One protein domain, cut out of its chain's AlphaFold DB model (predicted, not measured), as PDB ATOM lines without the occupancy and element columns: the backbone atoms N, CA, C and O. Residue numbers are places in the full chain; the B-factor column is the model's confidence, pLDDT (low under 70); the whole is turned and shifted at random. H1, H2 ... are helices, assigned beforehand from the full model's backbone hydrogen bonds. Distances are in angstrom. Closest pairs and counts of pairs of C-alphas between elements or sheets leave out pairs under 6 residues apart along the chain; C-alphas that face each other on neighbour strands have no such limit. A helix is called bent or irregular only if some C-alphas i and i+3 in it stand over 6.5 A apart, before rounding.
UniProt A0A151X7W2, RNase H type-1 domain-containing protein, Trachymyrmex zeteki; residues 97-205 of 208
ATOM      1  N   SER A  97      13.803 -47.249  14.560       86.19
ATOM      2  CA  SER A  97      12.998 -46.290  13.794       86.19
ATOM      3  C   SER A  97      12.389 -46.958  12.561       86.19
ATOM      4  O   SER A  97      13.035 -47.766  11.898       86.19
ATOM      5  N   SER A  98      11.150 -46.594  12.219       83.50
ATOM      6  CA  SER A  98      10.515 -46.991  10.951       83.50
ATOM      7  C   SER A  98      11.005 -46.167   9.754       83.50
ATOM      8  O   SER A  98      10.740 -46.526   8.608       83.50
ATOM      9  N   LYS A  99      11.721 -45.065  10.006       89.00
ATOM     10  CA  LYS A  99      12.307 -44.184   8.990       89.00
ATOM     11  C   LYS A  99      13.828 -44.376   8.912       89.00
ATOM     12  O   LYS A  99      14.465 -44.451   9.967       89.00
ATOM     13  N   PRO A 100      14.428 -44.407   7.706       88.50
ATOM     14  CA  PRO A 100      15.880 -44.476   7.544       88.50
ATOM     15  C   PRO A 100      16.569 -43.199   8.053       88.50
ATOM     16  O   PRO A 100      15.964 -42.129   8.077       88.50
ATOM     17  N   TRP A 101      17.859 -43.288   8.396       89.69
ATOM     18  CA  TRP A 101      18.631 -42.162   8.952       89.69
ATOM     19  C   TRP A 101      18.707 -40.941   8.017       89.69
ATOM     20  O   TRP A 101      18.818 -39.813   8.483       89.69
ATOM     21  N   PHE A 102      18.586 -41.153   6.705       89.81
ATOM     22  CA  PHE A 102      18.598 -40.101   5.687       89.81
ATOM     23  C   PHE A 102      17.194 -39.602   5.292       89.81
ATOM     24  O   PHE A 102      17.068 -38.888   4.302       89.81
ATOM     25  N   TYR A 103      16.125 -39.960   6.020       90.00
ATOM     26  CA  TYR A 103      14.733 -39.655   5.636       90.00
ATOM     27  C   TYR A 103      14.471 -38.162   5.365       90.00
ATOM     28  O   TYR A 103      13.728 -37.828   4.447       90.00
ATOM     29  N   HIS A 104      15.085 -37.268   6.144       86.88
ATOM     30  CA  HIS A 104      14.957 -35.813   5.990       86.88
ATOM     31  C   HIS A 104      16.105 -35.177   5.187       86.88
ATOM     32  O   HIS A 104      16.252 -33.958   5.175       86.88
ATOM     33  N   MET A 105      16.948 -35.984   4.542       84.00
ATOM     34  CA  MET A 105      18.140 -35.508   3.846       84.00
ATOM     35  C   MET A 105      17.930 -35.530   2.332       84.00
ATOM     36  O   MET A 105      17.500 -36.528   1.758       84.00
ATOM     37  N   HIS A 106      18.305 -34.442   1.662       85.75
ATOM     38  CA  HIS A 106      18.288 -34.350   0.203       85.75
ATOM     39  C   HIS A 106      19.628 -34.808  -0.382       85.75
ATOM     40  O   HIS A 106      20.437 -34.000  -0.840       85.75
ATOM     41  N   PHE A 107      19.884 -36.116  -0.338       84.88
ATOM     42  CA  PHE A 107      21.099 -36.718  -0.888       84.88
ATOM     43  C   PHE A 107      20.827 -37.560  -2.128       84.88
ATOM     44  O   PHE A 107      19.778 -38.187  -2.267       84.88
ATOM     45  N   SER A 108      21.806 -37.602  -3.035       86.62
ATOM     46  CA  SER A 108      21.746 -38.506  -4.181       86.62
ATOM     47  C   SER A 108      21.924 -39.959  -3.737       86.62
ATOM     48  O   SER A 108      22.517 -40.256  -2.695       86.62
ATOM     49  N   ARG A 109      21.464 -40.899  -4.569       86.25
ATOM     50  CA  ARG A 109      21.623 -42.337  -4.310       86.25
ATOM     51  C   ARG A 109      23.081 -42.735  -4.069       86.25
ATOM     52  O   ARG A 109      23.333 -43.600  -3.232       86.25
ATOM     53  N   ASN A 110      24.021 -42.103  -4.775       85.12
ATOM     54  CA  ASN A 110      25.448 -42.367  -4.603       85.12
ATOM     55  C   ASN A 110      25.897 -42.069  -3.165       85.12
ATOM     56  O   ASN A 110      26.465 -42.930  -2.511       85.12
ATOM     57  N   PHE A 111      25.530 -40.896  -2.641       87.94
ATOM     58  CA  PHE A 111      25.853 -40.478  -1.273       87.94
ATOM     59  C   PHE A 111      25.310 -41.453  -0.231       87.94
ATOM     60  O   PHE A 111      26.036 -41.897   0.656       87.94
ATOM     61  N   ILE A 112      24.033 -41.813  -0.366       88.94
ATOM     62  CA  ILE A 112      23.370 -42.743   0.549       88.94
ATOM     63  C   ILE A 112      24.055 -44.114   0.508       88.94
ATOM     64  O   ILE A 112      24.256 -44.736   1.548       88.94
ATOM     65  N   THR A 113      24.429 -44.590  -0.682       88.88
ATOM     66  CA  THR A 113      25.050 -45.911  -0.850       88.88
ATOM     67  C   THR A 113      26.447 -45.952  -0.235       88.88
ATOM     68  O   THR A 113      26.700 -46.845   0.570       88.88
ATOM     69  N   THR A 114      27.307 -44.971  -0.533       88.75
ATOM     70  CA  THR A 114      28.657 -44.866   0.048       88.75
ATOM     71  C   THR A 114      28.592 -44.793   1.576       88.75
ATOM     72  O   THR A 114      29.245 -45.569   2.266       88.75
ATOM     73  N   LEU A 115      27.729 -43.940   2.139       90.12
ATOM     74  CA  LEU A 115      27.605 -43.809   3.597       90.12
ATOM     75  C   LEU A 115      27.046 -45.071   4.260       90.12
ATOM     76  O   LEU A 115      27.508 -45.454   5.331       90.12
ATOM     77  N   ASN A 116      26.089 -45.758   3.632       89.69
ATOM     78  CA  ASN A 116      25.591 -47.030   4.159       89.69
ATOM     79  C   ASN A 116      26.666 -48.123   4.144       89.69
ATOM     80  O   ASN A 116      26.713 -48.934   5.071       89.69
ATOM     81  N   ARG A 117      27.532 -48.156   3.127       88.62
ATOM     82  CA  ARG A 117      28.651 -49.101   3.077       88.62
ATOM     83  C   ARG A 117      29.726 -48.766   4.112       88.62
ATOM     84  O   ARG A 117      30.162 -49.681   4.807       88.62
ATOM     85  N   LEU A 118      30.052 -47.485   4.313       89.56
ATOM     86  CA  LEU A 118      30.918 -47.019   5.407       89.56
ATOM     87  C   LEU A 118      30.354 -47.423   6.779       89.56
ATOM     88  O   LEU A 118      31.031 -48.112   7.538       89.56
ATOM     89  N   ARG A 119      29.077 -47.114   7.056       90.12
ATOM     90  CA  ARG A 119      28.377 -47.503   8.299       90.12
ATOM     91  C   ARG A 119      28.304 -49.019   8.499       90.12
ATOM     92  O   ARG A 119      28.237 -49.500   9.622       90.12
ATOM     93  N   SER A 120      28.315 -49.789   7.417       84.44
ATOM     94  CA  SER A 120      28.314 -51.255   7.483       84.44
ATOM     95  C   SER A 120      29.719 -51.856   7.484       84.44
ATOM     96  O   SER A 120      29.840 -53.076   7.463       84.44
ATOM     97  N   ASN A 121      30.780 -51.037   7.498       81.81
ATOM     98  CA  ASN A 121      32.173 -51.481   7.399       81.81
ATOM     99  C   ASN A 121      32.435 -52.357   6.147       81.81
ATOM    100  O   ASN A 121      33.113 -53.385   6.190       81.81
ATOM    101  N   HIS A 122      31.812 -51.987   5.022       79.94
ATOM    102  CA  HIS A 122      31.690 -52.778   3.794       79.94
ATOM    103  C   HIS A 122      32.360 -52.105   2.582       79.94
ATOM    104  O   HIS A 122      31.728 -51.909   1.550       79.94
ATOM    105  N   PHE A 123      33.658 -51.842   2.682       84.12
ATOM    106  CA  PHE A 123      34.445 -51.168   1.639       84.12
ATOM    107  C   PHE A 123      35.670 -51.970   1.171       84.12
ATOM    108  O   PHE A 123      36.035 -52.950   1.827       84.12
ATOM    109  N   ASN A 124      36.312 -51.569   0.063       87.62
ATOM    110  CA  ASN A 124      37.467 -52.265  -0.536       87.62
ATOM    111  C   ASN A 124      38.819 -51.759   0.002       87.62
ATOM    112  O   ASN A 124      39.678 -51.264  -0.730       87.62
ATOM    113  N   LEU A 125      39.010 -51.885   1.312       90.75
ATOM    114  CA  LEU A 125      40.326 -51.753   1.943       90.75
ATOM    115  C   LEU A 125      40.899 -53.138   2.241       90.75
ATOM    116  O   LEU A 125      40.120 -54.059   2.499       90.75
ATOM    117  N   ASN A 126      42.226 -53.295   2.242       91.81
ATOM    118  CA  ASN A 126      42.842 -54.617   2.399       91.81
ATOM    119  C   ASN A 126      42.429 -55.297   3.711       91.81
ATOM    120  O   ASN A 126      42.067 -56.469   3.686       91.81
ATOM    121  N   SER A 127      42.315 -54.561   4.823       89.38
ATOM    122  CA  SER A 127      41.761 -55.105   6.075       89.38
ATOM    123  C   SER A 127      40.332 -55.657   5.909       89.38
ATOM    124  O   SER A 127      39.988 -56.718   6.423       89.38
ATOM    125  N   SER A 128      39.475 -54.984   5.141       86.62
ATOM    126  CA  SER A 128      38.094 -55.404   4.871       86.62
ATOM    127  C   SER A 128      38.013 -56.601   3.921       86.62
ATOM    128  O   SER A 128      37.179 -57.489   4.115       86.62
ATOM    129  N   LEU A 129      38.879 -56.647   2.909       88.31
ATOM    130  CA  LEU A 129      38.980 -57.758   1.963       88.31
ATOM    131  C   LEU A 129      39.583 -59.006   2.623       88.31
ATOM    132  O   LEU A 129      39.069 -60.104   2.413       88.31
ATOM    133  N   SER A 130      40.613 -58.825   3.454       89.62
ATOM    134  CA  SER A 130      41.275 -59.890   4.211       89.62
ATOM    135  C   SER A 130      40.325 -60.515   5.220       89.62
ATOM    136  O   SER A 130      40.138 -61.729   5.206       89.62
ATOM    137  N   ARG A 131      39.570 -59.694   5.969       81.44
ATOM    138  CA  ARG A 131      38.461 -60.182   6.806       81.44
ATOM    139  C   ARG A 131      37.529 -61.100   6.005       81.44
ATOM    140  O   ARG A 131      37.216 -62.202   6.434       81.44
ATOM    141  N   LYS A 132      37.133 -60.711   4.786       79.00
ATOM    142  CA  LYS A 132      36.253 -61.512   3.908       79.00
ATOM    143  C   LYS A 132      36.938 -62.713   3.235       79.00
ATOM    144  O   LYS A 132      36.278 -63.380   2.441       79.00
ATOM    145  N   ASN A 133      38.200 -63.003   3.543       81.12
ATOM    146  CA  ASN A 133      39.020 -64.037   2.904       81.12
ATOM    147  C   ASN A 133      39.136 -63.869   1.376       81.12
ATOM    148  O   ASN A 133      39.242 -64.852   0.648       81.12
ATOM    149  N   ILE A 134      39.067 -62.629   0.876       85.75
ATOM    150  CA  ILE A 134      39.265 -62.314  -0.551       85.75
ATOM    151  C   ILE A 134      40.760 -62.177  -0.853       85.75
ATOM    152  O   ILE A 134      41.222 -62.581  -1.915       85.75
ATOM    153  N   ILE A 135      41.507 -61.623   0.099       89.50
ATOM    154  CA  ILE A 135      42.967 -61.540   0.075       89.50
ATOM    155  C   ILE A 135      43.511 -62.105   1.388       89.50
ATOM    156  O   ILE A 135      42.775 -62.190   2.369       89.50
ATOM    157  N   VAL A 136      44.781 -62.496   1.419       89.69
ATOM    158  CA  VAL A 136      45.414 -62.997   2.651       89.69
ATOM    159  C   VAL A 136      45.983 -61.839   3.465       89.69
ATOM    160  O   VAL A 136      45.675 -61.704   4.645       89.69
ATOM    161  N   ASP A 137      46.763 -60.975   2.817       91.69
ATOM    162  CA  ASP A 137      47.504 -59.899   3.469       91.69
ATOM    163  C   ASP A 137      46.646 -58.626   3.638       91.69
ATOM    164  O   ASP A 137      46.209 -58.048   2.639       91.69
ATOM    165  N   PRO A 138      46.368 -58.178   4.879       92.94
ATOM    166  CA  PRO A 138      45.637 -56.941   5.140       92.94
ATOM    167  C   PRO A 138      46.502 -55.677   5.012       92.94
ATOM    168  O   PRO A 138      45.957 -54.574   5.134       92.94
ATOM    169  N   SER A 139      47.812 -55.814   4.794       92.31
ATOM    170  CA  SER A 139      48.767 -54.707   4.821       92.31
ATOM    171  C   SER A 139      48.508 -53.678   3.723       92.31
ATOM    172  O   SER A 139      47.996 -53.971   2.639       92.31
ATOM    173  N   CYS A 140      48.848 -52.431   4.015       90.38
ATOM    174  CA  CYS A 140      48.818 -51.325   3.076       90.38
ATOM    175  C   CYS A 140      50.098 -51.319   2.223       90.38
ATOM    176  O   CYS A 140      51.160 -51.639   2.749       90.38
ATOM    177  N   PRO A 141      50.062 -50.856   0.958       92.56
ATOM    178  CA  PRO A 141      51.276 -50.674   0.153       92.56
ATOM    179  C   PRO A 141      52.295 -49.668   0.716       92.56
ATOM    180  O   PRO A 141      53.383 -49.554   0.171       92.56
ATOM    181  N   CYS A 142      51.947 -48.915   1.764       89.00
ATOM    182  CA  CYS A 142      52.873 -48.054   2.505       89.00
ATOM    183  C   CYS A 142      53.511 -48.760   3.718       89.00
ATOM    184  O   CYS A 142      53.893 -48.094   4.676       89.00
ATOM    185  N   ASP A 143      53.512 -50.094   3.728       88.19
ATOM    186  CA  ASP A 143      54.059 -50.960   4.782       88.19
ATOM    187  C   ASP A 143      53.327 -50.915   6.135       88.19
ATOM    188  O   ASP A 143      53.759 -51.526   7.113       88.19
ATOM    189  N   CYS A 144      52.171 -50.247   6.213       87.06
ATOM    190  CA  CYS A 144      51.311 -50.353   7.389       87.06
ATOM    191  C   CYS A 144      50.708 -51.772   7.459       87.06
ATOM    192  O   CYS A 144      50.134 -52.219   6.466       87.06
ATOM    193  N   PRO A 145      50.753 -52.471   8.609       85.56
ATOM    194  CA  PRO A 145      50.298 -53.863   8.724       85.56
ATOM    195  C   PRO A 145      48.789 -54.059   8.516       85.56
ATOM    196  O   PRO A 145      48.324 -55.182   8.353       85.56
ATOM    197  N   SER A 146      47.998 -52.984   8.535       87.31
ATOM    198  CA  SER A 146      46.561 -53.032   8.279       87.31
ATOM    199  C   SER A 146      46.127 -51.789   7.523       87.31
ATOM    200  O   SER A 146      46.201 -50.673   8.026       87.31
ATOM    201  N   GLN A 147      45.621 -51.976   6.308       90.00
ATOM    202  CA  GLN A 147      44.957 -50.905   5.584       90.00
ATOM    203  C   GLN A 147      43.490 -50.833   6.004       90.00
ATOM    204  O   GLN A 147      42.639 -51.509   5.418       90.00
ATOM    205  N   ASP A 148      43.179 -50.035   7.017       89.94
ATOM    206  CA  ASP A 148      41.812 -49.745   7.461       89.94
ATOM    207  C   ASP A 148      41.417 -48.282   7.221       89.94
ATOM    208  O   ASP A 148      42.190 -47.491   6.680       89.94
ATOM    209  N   LEU A 149      40.160 -47.953   7.537       89.75
ATOM    210  CA  LEU A 149      39.591 -46.634   7.263       89.75
ATOM    211  C   LEU A 149      40.293 -45.529   8.062       89.75
ATOM    212  O   LEU A 149      40.416 -44.415   7.564       89.75
ATOM    213  N   ILE A 150      40.759 -45.839   9.274       91.12
ATOM    214  CA  ILE A 150      41.465 -44.885  10.129       91.12
ATOM    215  C   ILE A 150      42.825 -44.587   9.513       91.12
ATOM    216  O   ILE A 150      43.117 -43.430   9.218       91.12
ATOM    217  N   HIS A 151      43.585 -45.632   9.184       91.25
ATOM    218  CA  HIS A 151      44.880 -45.493   8.537       91.25
ATOM    219  C   HIS A 151      44.787 -44.666   7.247       91.25
ATOM    220  O   HIS A 151      45.529 -43.701   7.087       91.25
ATOM    221  N   VAL A 152      43.861 -44.982   6.331       92.31
ATOM    222  CA  VAL A 152      43.773 -44.259   5.044       92.31
ATOM    223  C   VAL A 152      43.282 -42.812   5.169       92.31
ATOM    224  O   VAL A 152      43.473 -42.039   4.233       92.31
ATOM    225  N   ILE A 153      42.649 -42.428   6.281       93.12
ATOM    226  CA  ILE A 153      42.211 -41.042   6.511       93.12
ATOM    227  C   ILE A 153      43.275 -40.237   7.263       93.12
ATOM    228  O   ILE A 153      43.490 -39.073   6.933       93.12
ATOM    229  N   PHE A 154      43.917 -40.815   8.279       91.06
ATOM    230  CA  PHE A 154      44.739 -40.054   9.224       91.06
ATOM    231  C   PHE A 154      46.246 -40.224   9.015       91.06
ATOM    232  O   PHE A 154      46.974 -39.243   9.182       91.06
ATOM    233  N   ASP A 155      46.694 -41.413   8.593       89.62
ATOM    234  CA  ASP A 155      48.102 -41.818   8.715       89.62
ATOM    235  C   ASP A 155      48.762 -42.228   7.389       89.62
ATOM    236  O   ASP A 155      49.986 -42.321   7.302       89.62
ATOM    237  N   CYS A 156      47.982 -42.545   6.353       90.69
ATOM    238  CA  CYS A 156      48.515 -43.143   5.133       90.69
ATOM    239  C   CYS A 156      49.112 -42.085   4.187       90.69
ATOM    240  O   CYS A 156      48.366 -41.277   3.623       90.69
ATOM    241  N   PRO A 157      50.424 -42.145   3.888       91.75
ATOM    242  CA  PRO A 157      51.065 -41.181   2.991       91.75
ATOM    243  C   PRO A 157      50.568 -41.304   1.542       91.75
ATOM    244  O   PRO A 157      50.646 -40.356   0.767       91.75
ATOM    245  N   LEU A 158      50.026 -42.465   1.156       91.31
ATOM    246  CA  LEU A 158      49.520 -42.699  -0.203       91.31
ATOM    247  C   LEU A 158      48.163 -42.037  -0.457       91.31
ATOM    248  O   LEU A 158      47.783 -41.838  -1.611       91.31
ATOM    249  N   THR A 159      47.414 -41.727   0.601       92.38
ATOM    250  CA  THR A 159      46.088 -41.106   0.505       92.38
ATOM    251  C   THR A 159      46.043 -39.703   1.097       92.38
ATOM    252  O   THR A 159      45.017 -39.048   0.939       92.38
ATOM    253  N   GLU A 160      47.133 -39.209   1.694       91.19
ATOM    254  CA  GLU A 160      47.224 -37.912   2.382       91.19
ATOM    255  C   GLU A 160      46.618 -36.758   1.571       91.19
ATOM    256  O   GLU A 160      45.665 -36.122   2.019       91.19
ATOM    257  N   GLN A 161      47.062 -36.570   0.324       91.88
ATOM    258  CA  GLN A 161      46.582 -35.481  -0.542       91.88
ATOM    259  C   GLN A 161      45.061 -35.496  -0.789       91.88
ATOM    260  O   GLN A 161      44.458 -34.463  -1.078       91.88
ATOM    261  N   PHE A 162      44.431 -36.670  -0.707       93.00
ATOM    262  CA  PHE A 162      42.991 -36.841  -0.897       93.00
ATOM    263  C   PHE A 162      42.236 -36.820   0.433       93.00
ATOM    264  O   PHE A 162      41.076 -36.405   0.482       93.00
ATOM    265  N   ALA A 163      42.881 -37.295   1.497       93.88
ATOM    266  CA  ALA A 163      42.326 -37.392   2.833       93.88
ATOM    267  C   ALA A 163      42.305 -36.038   3.542       93.88
ATOM    268  O   ALA A 163      41.401 -35.809   4.336       93.88
ATOM    269  N   ASP A 164      43.231 -35.127   3.235       94.12
ATOM    270  CA  ASP A 164      43.425 -33.856   3.940       94.12
ATOM    271  C   ASP A 164      42.138 -33.068   4.223       94.12
ATOM    272  O   ASP A 164      41.872 -32.760   5.390       94.12
ATOM    273  N   PRO A 165      41.270 -32.792   3.231       95.00
ATOM    274  CA  PRO A 165      40.029 -32.066   3.487       95.00
ATOM    275  C   PRO A 165      39.073 -32.809   4.432       95.00
ATOM    276  O   PRO A 165      38.377 -32.180   5.231       95.00
ATOM    277  N   LEU A 166      39.020 -34.144   4.338       95.06
ATOM    278  CA  LEU A 166      38.211 -34.997   5.209       95.06
ATOM    279  C   LEU A 166      38.809 -35.058   6.617       95.06
ATOM    280  O   LEU A 166      38.088 -34.844   7.586       95.06
ATOM    281  N   ARG A 167      40.121 -35.284   6.720       94.50
ATOM    282  CA  ARG A 167      40.897 -35.347   7.959       94.50
ATOM    283  C   ARG A 167      40.710 -34.082   8.787       94.50
ATOM    284  O   ARG A 167      40.308 -34.171   9.940       94.50
ATOM    285  N   LEU A 168      40.903 -32.907   8.185       93.38
ATOM    286  CA  LEU A 168      40.716 -31.625   8.871       93.38
ATOM    287  C   LEU A 168      39.272 -31.434   9.351       93.38
ATOM    288  O   LEU A 168      39.054 -31.035  10.488       93.38
ATOM    289  N   ALA A 169      38.280 -31.773   8.523       93.50
ATOM    290  CA  ALA A 169      36.872 -31.654   8.906       93.50
ATOM    291  C   ALA A 169      36.453 -32.627  10.021       93.50
ATOM    292  O   ALA A 169      35.487 -32.352  10.729       93.50
ATOM    293  N   LEU A 170      37.137 -33.767  10.156       92.38
ATOM    294  CA  LEU A 170      36.936 -34.694  11.267       92.38
ATOM    295  C   LEU A 170      37.598 -34.156  12.537       92.38
ATOM    296  O   LEU A 170      36.940 -34.106  13.563       92.38
ATOM    297  N   LEU A 171      38.840 -33.670  12.461       89.94
ATOM    298  CA  LEU A 171      39.572 -33.113  13.610       89.94
ATOM    299  C   LEU A 171      38.964 -31.815  14.179       89.94
ATOM    300  O   LEU A 171      39.296 -31.431  15.292       89.94
ATOM    301  N   GLU A 172      38.068 -31.146  13.445       85.75
ATOM    302  CA  GLU A 172      37.233 -30.052  13.973       85.75
ATOM    303  C   GLU A 172      36.253 -30.522  15.077       85.75
ATOM    304  O   GLU A 172      35.643 -29.685  15.741       85.75
ATOM    305  N   GLN A 173      36.054 -31.834  15.260       74.62
ATOM    306  CA  GLN A 173      35.163 -32.406  16.275       74.62
ATOM    307  C   GLN A 173      35.921 -32.701  17.581       74.62
ATOM    308  O   GLN A 173      37.059 -33.160  17.556       74.62
ATOM    309  N   ASP A 174      35.281 -32.444  18.724       67.50
ATOM    310  CA  ASP A 174      35.883 -32.535  20.063       67.50
ATOM    311  C   ASP A 174      35.891 -33.985  20.593       67.50
ATOM    312  O   ASP A 174      35.199 -34.318  21.551       67.50
ATOM    313  N   GLU A 175      36.628 -34.879  19.922       72.25
ATOM    314  CA  GLU A 175      36.811 -36.278  20.337       72.25
ATOM    315  C   GLU A 175      38.291 -36.663  20.389       72.25
ATOM    316  O   GLU A 175      39.106 -36.264  19.555       72.25
ATOM    317  N   SER A 176      38.641 -37.499  21.368       69.88
ATOM    318  CA  SER A 176      40.038 -37.843  21.679       69.88
ATOM    319  C   SER A 176      40.642 -38.961  20.815       69.88
ATOM    320  O   SER A 176      41.855 -39.169  20.848       69.88
ATOM    321  N   ASN A 177      39.829 -39.680  20.034       86.50
ATOM    322  CA  ASN A 177      40.241 -40.868  19.282       86.50
ATOM    323  C   ASN A 177      39.690 -40.861  17.845       86.50
ATOM    324  O   ASN A 177      38.515 -40.588  17.608       86.50
ATOM    325  N   TYR A 178      40.528 -41.231  16.872       86.38
ATOM    326  CA  TYR A 178      40.188 -41.240  15.444       86.38
ATOM    327  C   TYR A 178      39.022 -42.165  15.090       86.38
ATOM    328  O   TYR A 178      38.212 -41.836  14.222       86.38
ATOM    329  N   SER A 179      38.904 -43.310  15.770       86.81
ATOM    330  CA  SER A 179      37.768 -44.218  15.563       86.81
ATOM    331  C   SER A 179      36.442 -43.563  15.949       86.81
ATOM    332  O   SER A 179      35.444 -43.704  15.235       86.81
ATOM    333  N   ASP A 180      36.442 -42.822  17.054       87.00
ATOM    334  CA  ASP A 180      35.252 -42.160  17.580       87.00
ATOM    335  C   ASP A 180      34.884 -40.955  16.709       87.00
ATOM    336  O   ASP A 180      33.719 -40.821  16.336       87.00
ATOM    337  N   LEU A 181      35.876 -40.194  16.224       89.12
ATOM    338  CA  LEU A 181      35.680 -39.132  15.226       89.12
ATOM    339  C   LEU A 181      34.954 -39.636  13.974       89.12
ATOM    340  O   LEU A 181      33.949 -39.065  13.545       89.12
ATOM    341  N   VAL A 182      35.441 -40.726  13.375       91.12
ATOM    342  CA  VAL A 182      34.828 -41.296  12.165       91.12
ATOM    343  C   VAL A 182      33.426 -41.820  12.464       91.12
ATOM    344  O   VAL A 182      32.497 -41.586  11.687       91.12
ATOM    345  N   THR A 183      33.250 -42.510  13.589       91.06
ATOM    346  CA  THR A 183      31.961 -43.096  13.975       91.06
ATOM    347  C   THR A 183      30.914 -42.012  14.235       91.06
ATOM    348  O   THR A 183      29.814 -42.082  13.679       91.06
ATOM    349  N   HIS A 184      31.264 -40.969  14.983       90.19
ATOM    350  CA  HIS A 184      30.402 -39.821  15.253       90.19
ATOM    351  C   HIS A 184      30.023 -39.089  13.954       90.19
ATOM    352  O   HIS A 184      28.842 -38.843  13.679       90.19
ATOM    353  N   ALA A 185      31.001 -38.843  13.077       91.88
ATOM    354  CA  ALA A 185      30.767 -38.228  11.776       91.88
ATOM    355  C   ALA A 185      29.829 -39.052  10.871       91.88
ATOM    356  O   ALA A 185      29.088 -38.471  10.079       91.88
ATOM    357  N   LEU A 186      29.815 -40.385  10.988       91.31
ATOM    358  CA  LEU A 186      28.908 -41.273  10.246       91.31
ATOM    359  C   LEU A 186      27.526 -41.449  10.907       91.31
ATOM    360  O   LEU A 186      26.550 -41.755  10.206       91.31
ATOM    361  N   GLN A 187      27.419 -41.258  12.227       89.62
ATOM    362  CA  GLN A 187      26.143 -41.233  12.954       89.62
ATOM    363  C   GLN A 187      25.322 -39.996  12.586       89.62
ATOM    364  O   GLN A 187      24.143 -40.127  12.234       89.62
ATOM    365  N   HIS A 188      25.957 -38.821  12.603       85.06
ATOM    366  CA  HIS A 188      25.319 -37.521  12.381       85.06
ATOM    367  C   HIS A 188      25.987 -36.737  11.241       85.06
ATOM    368  O   HIS A 188      26.532 -35.650  11.451       85.06
ATOM    369  N   PRO A 189      25.959 -37.260  10.003       87.06
ATOM    370  CA  PRO A 189      26.761 -36.696   8.935       87.06
ATOM    371  C   PRO A 189      26.179 -35.365   8.444       87.06
ATOM    372  O   PRO A 189      25.054 -35.286   7.945       87.06
ATOM    373  N   SER A 190      26.974 -34.298   8.539       88.19
ATOM    374  CA  SER A 190      26.648 -33.022   7.900       88.19
ATOM    375  C   SER A 190      26.803 -33.123   6.380       88.19
ATOM    376  O   SER A 190      27.561 -33.945   5.860       88.19
ATOM    377  N   ALA A 191      26.150 -32.233   5.626       87.38
ATOM    378  CA  ALA A 191      26.309 -32.204   4.170       87.38
ATOM    379  C   ALA A 191      27.776 -31.994   3.728       87.38
ATOM    380  O   ALA A 191      28.163 -32.489   2.669       87.38
ATOM    381  N   LYS A 192      28.594 -31.288   4.533       90.38
ATOM    382  CA  LYS A 192      30.049 -31.133   4.326       90.38
ATOM    383  C   LYS A 192      30.739 -32.495   4.439       90.38
ATOM    384  O   LYS A 192      31.352 -32.928   3.470       90.38
ATOM    385  N   ILE A 193      30.557 -33.192   5.562       90.69
ATOM    386  CA  ILE A 193      31.157 -34.510   5.827       90.69
ATOM    387  C   ILE A 193      30.764 -35.536   4.762       90.69
ATOM    388  O   ILE A 193      31.630 -36.212   4.212       90.69
ATOM    389  N   CYS A 194      29.483 -35.598   4.382       89.25
ATOM    390  CA  CYS A 194      29.034 -36.508   3.330       89.25
ATOM    391  C   CYS A 194      29.781 -36.289   2.008       89.25
ATOM    392  O   CYS A 194      30.184 -37.249   1.352       89.25
ATOM    393  N   ARG A 195      29.946 -35.023   1.594       91.12
ATOM    394  CA  ARG A 195      30.650 -34.677   0.349       91.12
ATOM    395  C   ARG A 195      32.119 -35.065   0.417       91.12
ATOM    396  O   ARG A 195      32.642 -35.545  -0.581       91.12
ATOM    397  N   LEU A 196      32.750 -34.878   1.572       93.75
ATOM    398  CA  LEU A 196      34.155 -35.206   1.782       93.75
ATOM    399  C   LEU A 196      34.396 -36.718   1.730       93.75
ATOM    400  O   LEU A 196      35.275 -37.141   0.992       93.75
ATOM    401  N   PHE A 197      33.564 -37.538   2.382       92.44
ATOM    402  CA  PHE A 197      33.661 -39.002   2.271       92.44
ATOM    403  C   PHE A 197      33.478 -39.497   0.831       92.44
ATOM    404  O   PHE A 197      34.252 -40.323   0.359       92.44
ATOM    405  N   VAL A 198      32.478 -38.981   0.109       90.44
ATOM    406  CA  VAL A 198      32.239 -39.366  -1.295       90.44
ATOM    407  C   VAL A 198      33.347 -38.854  -2.223       90.44
ATOM    408  O   VAL A 198      33.665 -39.500  -3.219       90.44
ATOM    409  N   GLY A 199      33.921 -37.685  -1.939       92.00
ATOM    410  CA  GLY A 199      35.064 -37.150  -2.678       92.00
ATOM    411  C   GLY A 199      36.312 -38.004  -2.477       92.00
ATOM    412  O   GLY A 199      36.938 -38.402  -3.455       92.00
ATOM    413  N   PHE A 200      36.602 -38.346  -1.221       92.31
ATOM    414  CA  PHE A 200      37.687 -39.241  -0.835       92.31
ATOM    415  C   PHE A 200      37.547 -40.619  -1.496       92.31
ATOM    416  O   PHE A 200      38.496 -41.115  -2.094       92.31
ATOM    417  N   ASP A 201      36.336 -41.186  -1.492       88.44
ATOM    418  CA  ASP A 201      36.024 -42.447  -2.171       88.44
ATOM    419  C   ASP A 201      36.444 -42.476  -3.633       88.44
ATOM    420  O   ASP A 201      37.201 -43.345  -4.073       88.44
ATOM    421  N   LYS A 202      35.981 -41.471  -4.373       87.19
ATOM    422  CA  LYS A 202      36.265 -41.347  -5.799       87.19
ATOM    423  C   LYS A 202      37.743 -41.114  -6.068       87.19
ATOM    424  O   LYS A 202      38.265 -41.656  -7.034       87.19
ATOM    425  N   ALA A 203      38.402 -40.307  -5.240       85.75
ATOM    426  CA  ALA A 203      39.809 -39.974  -5.416       85.75
ATOM    427  C   ALA A 203      40.728 -41.182  -5.190       85.75
ATOM    428  O   ALA A 203      41.750 -41.311  -5.857       85.75
ATOM    429  N   CYS A 204      40.351 -42.088  -4.286       82.31
ATOM    430  CA  CYS A 204      41.130 -43.287  -3.999       82.31
ATOM    431  C   CYS A 204      40.749 -44.506  -4.866       82.31
ATOM    432  O   CYS A 204      41.350 -45.562  -4.680       82.31
ATOM    433  N   ASP A 205      39.763 -44.382  -5.767       76.25
ATOM    434  CA  ASP A 205      39.187 -45.459  -6.601       76.25
ATOM    435  C   ASP A 205      38.829 -46.732  -5.812       76.25
ATOM    436  O   ASP A 205      38.996 -47.873  -6.251       76.25
TER     437      ASP A 205
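This is residues 97 to 205 of the 208 residues of the protein "RNase H type-1 domain-containing protein" of Trachymyrmex zeteki (UniProt A0A151X7W2). Look first for two helices side by side, H6 and H4, running opposite ways; H3 crosses H4 on one side, H5 crosses the far end of H4, and H1 crosses H6, so that five short helices make a small packed body. H2 stands away from the other helices, followed by a long looping stretch, residues 132 to 148, at one end of the long axis, while the unnamed residues 97 to 108 lie at the other. The printed part has 109 residues with six named helices, H1 to H6 in order along the chain, and no named strand; its class is all helix. The whole is compact, with a radius of gyration of the C-alphas of 14.2 A and spans of 41 by 30 by 25 A.

Find C-alpha 191 at (26.309, -32.204, 4.170); from there H6, residues 191 to 203 and the longest helix by residues, runs 18.3 A to C-alpha 203 at (39.809, -39.974, -5.416). H4 is residues 160 to 171, 14.4 A long, and is irregular: C-alphas 162 and 165 are 7.1 A apart. H3 is residues 149 to 155, neither bent nor irregular, but only just: C-alphas 152 and 155 are 6.2 A apart. H5 is residues 178 to 187, 14.3 A long. H1, residues 109 to 119, begins with C-alpha 109 at (21.623, -42.337, -4.310) and runs 15.2 A. H2 is residues 126 to 131.

Start at H6, which touches H4 at a shallow tilt of 20 degrees, opposite ways; their closest C-alphas, those of Leu 166 and Leu 196, are 5.3 A apart. With residues 194 to 198 alone, H6 touches H1, about perpendicular at 87 degrees, closest at the C-alphas of Phe 111 and Val 198, 6.5 A apart. H4 touches H3 at 81 degrees, about perpendicular, with the C-alphas of Ile 153 and Ala 163 closest at 5.2 A. With residues 170 to 171 alone H4 touches H5, about perpendicular at 75 degrees, closest at the C-alphas of Leu 170 and Leu 181, 6.1 A apart. H3 and H5 touch at a steep tilt of 47 degrees, the closest C-alphas being those of Ile 150 and Tyr 178, 6.6 A apart. H1 and H5 only just touch, with 3 pairs of C-alphas within 8 A, the closest those of Arg 119 and Leu 186. H2 touches no helix. On the backbone, each O i to N i+4 pair of H1, H2, H3, H5 and H6 is within hydrogen-bond range, against 6 of 8 in H4.

The two C-alphas farthest apart, those of Ser 98 and Asp 143, are 44.2 A apart. The printed part has no cut. The link from H2 to H3 is long, 17 residues; those from H3 to H4 and H5 to H6 are tight. The mean pLDDT of the printed part is 88.3, and residues 174 and 176 are under 70.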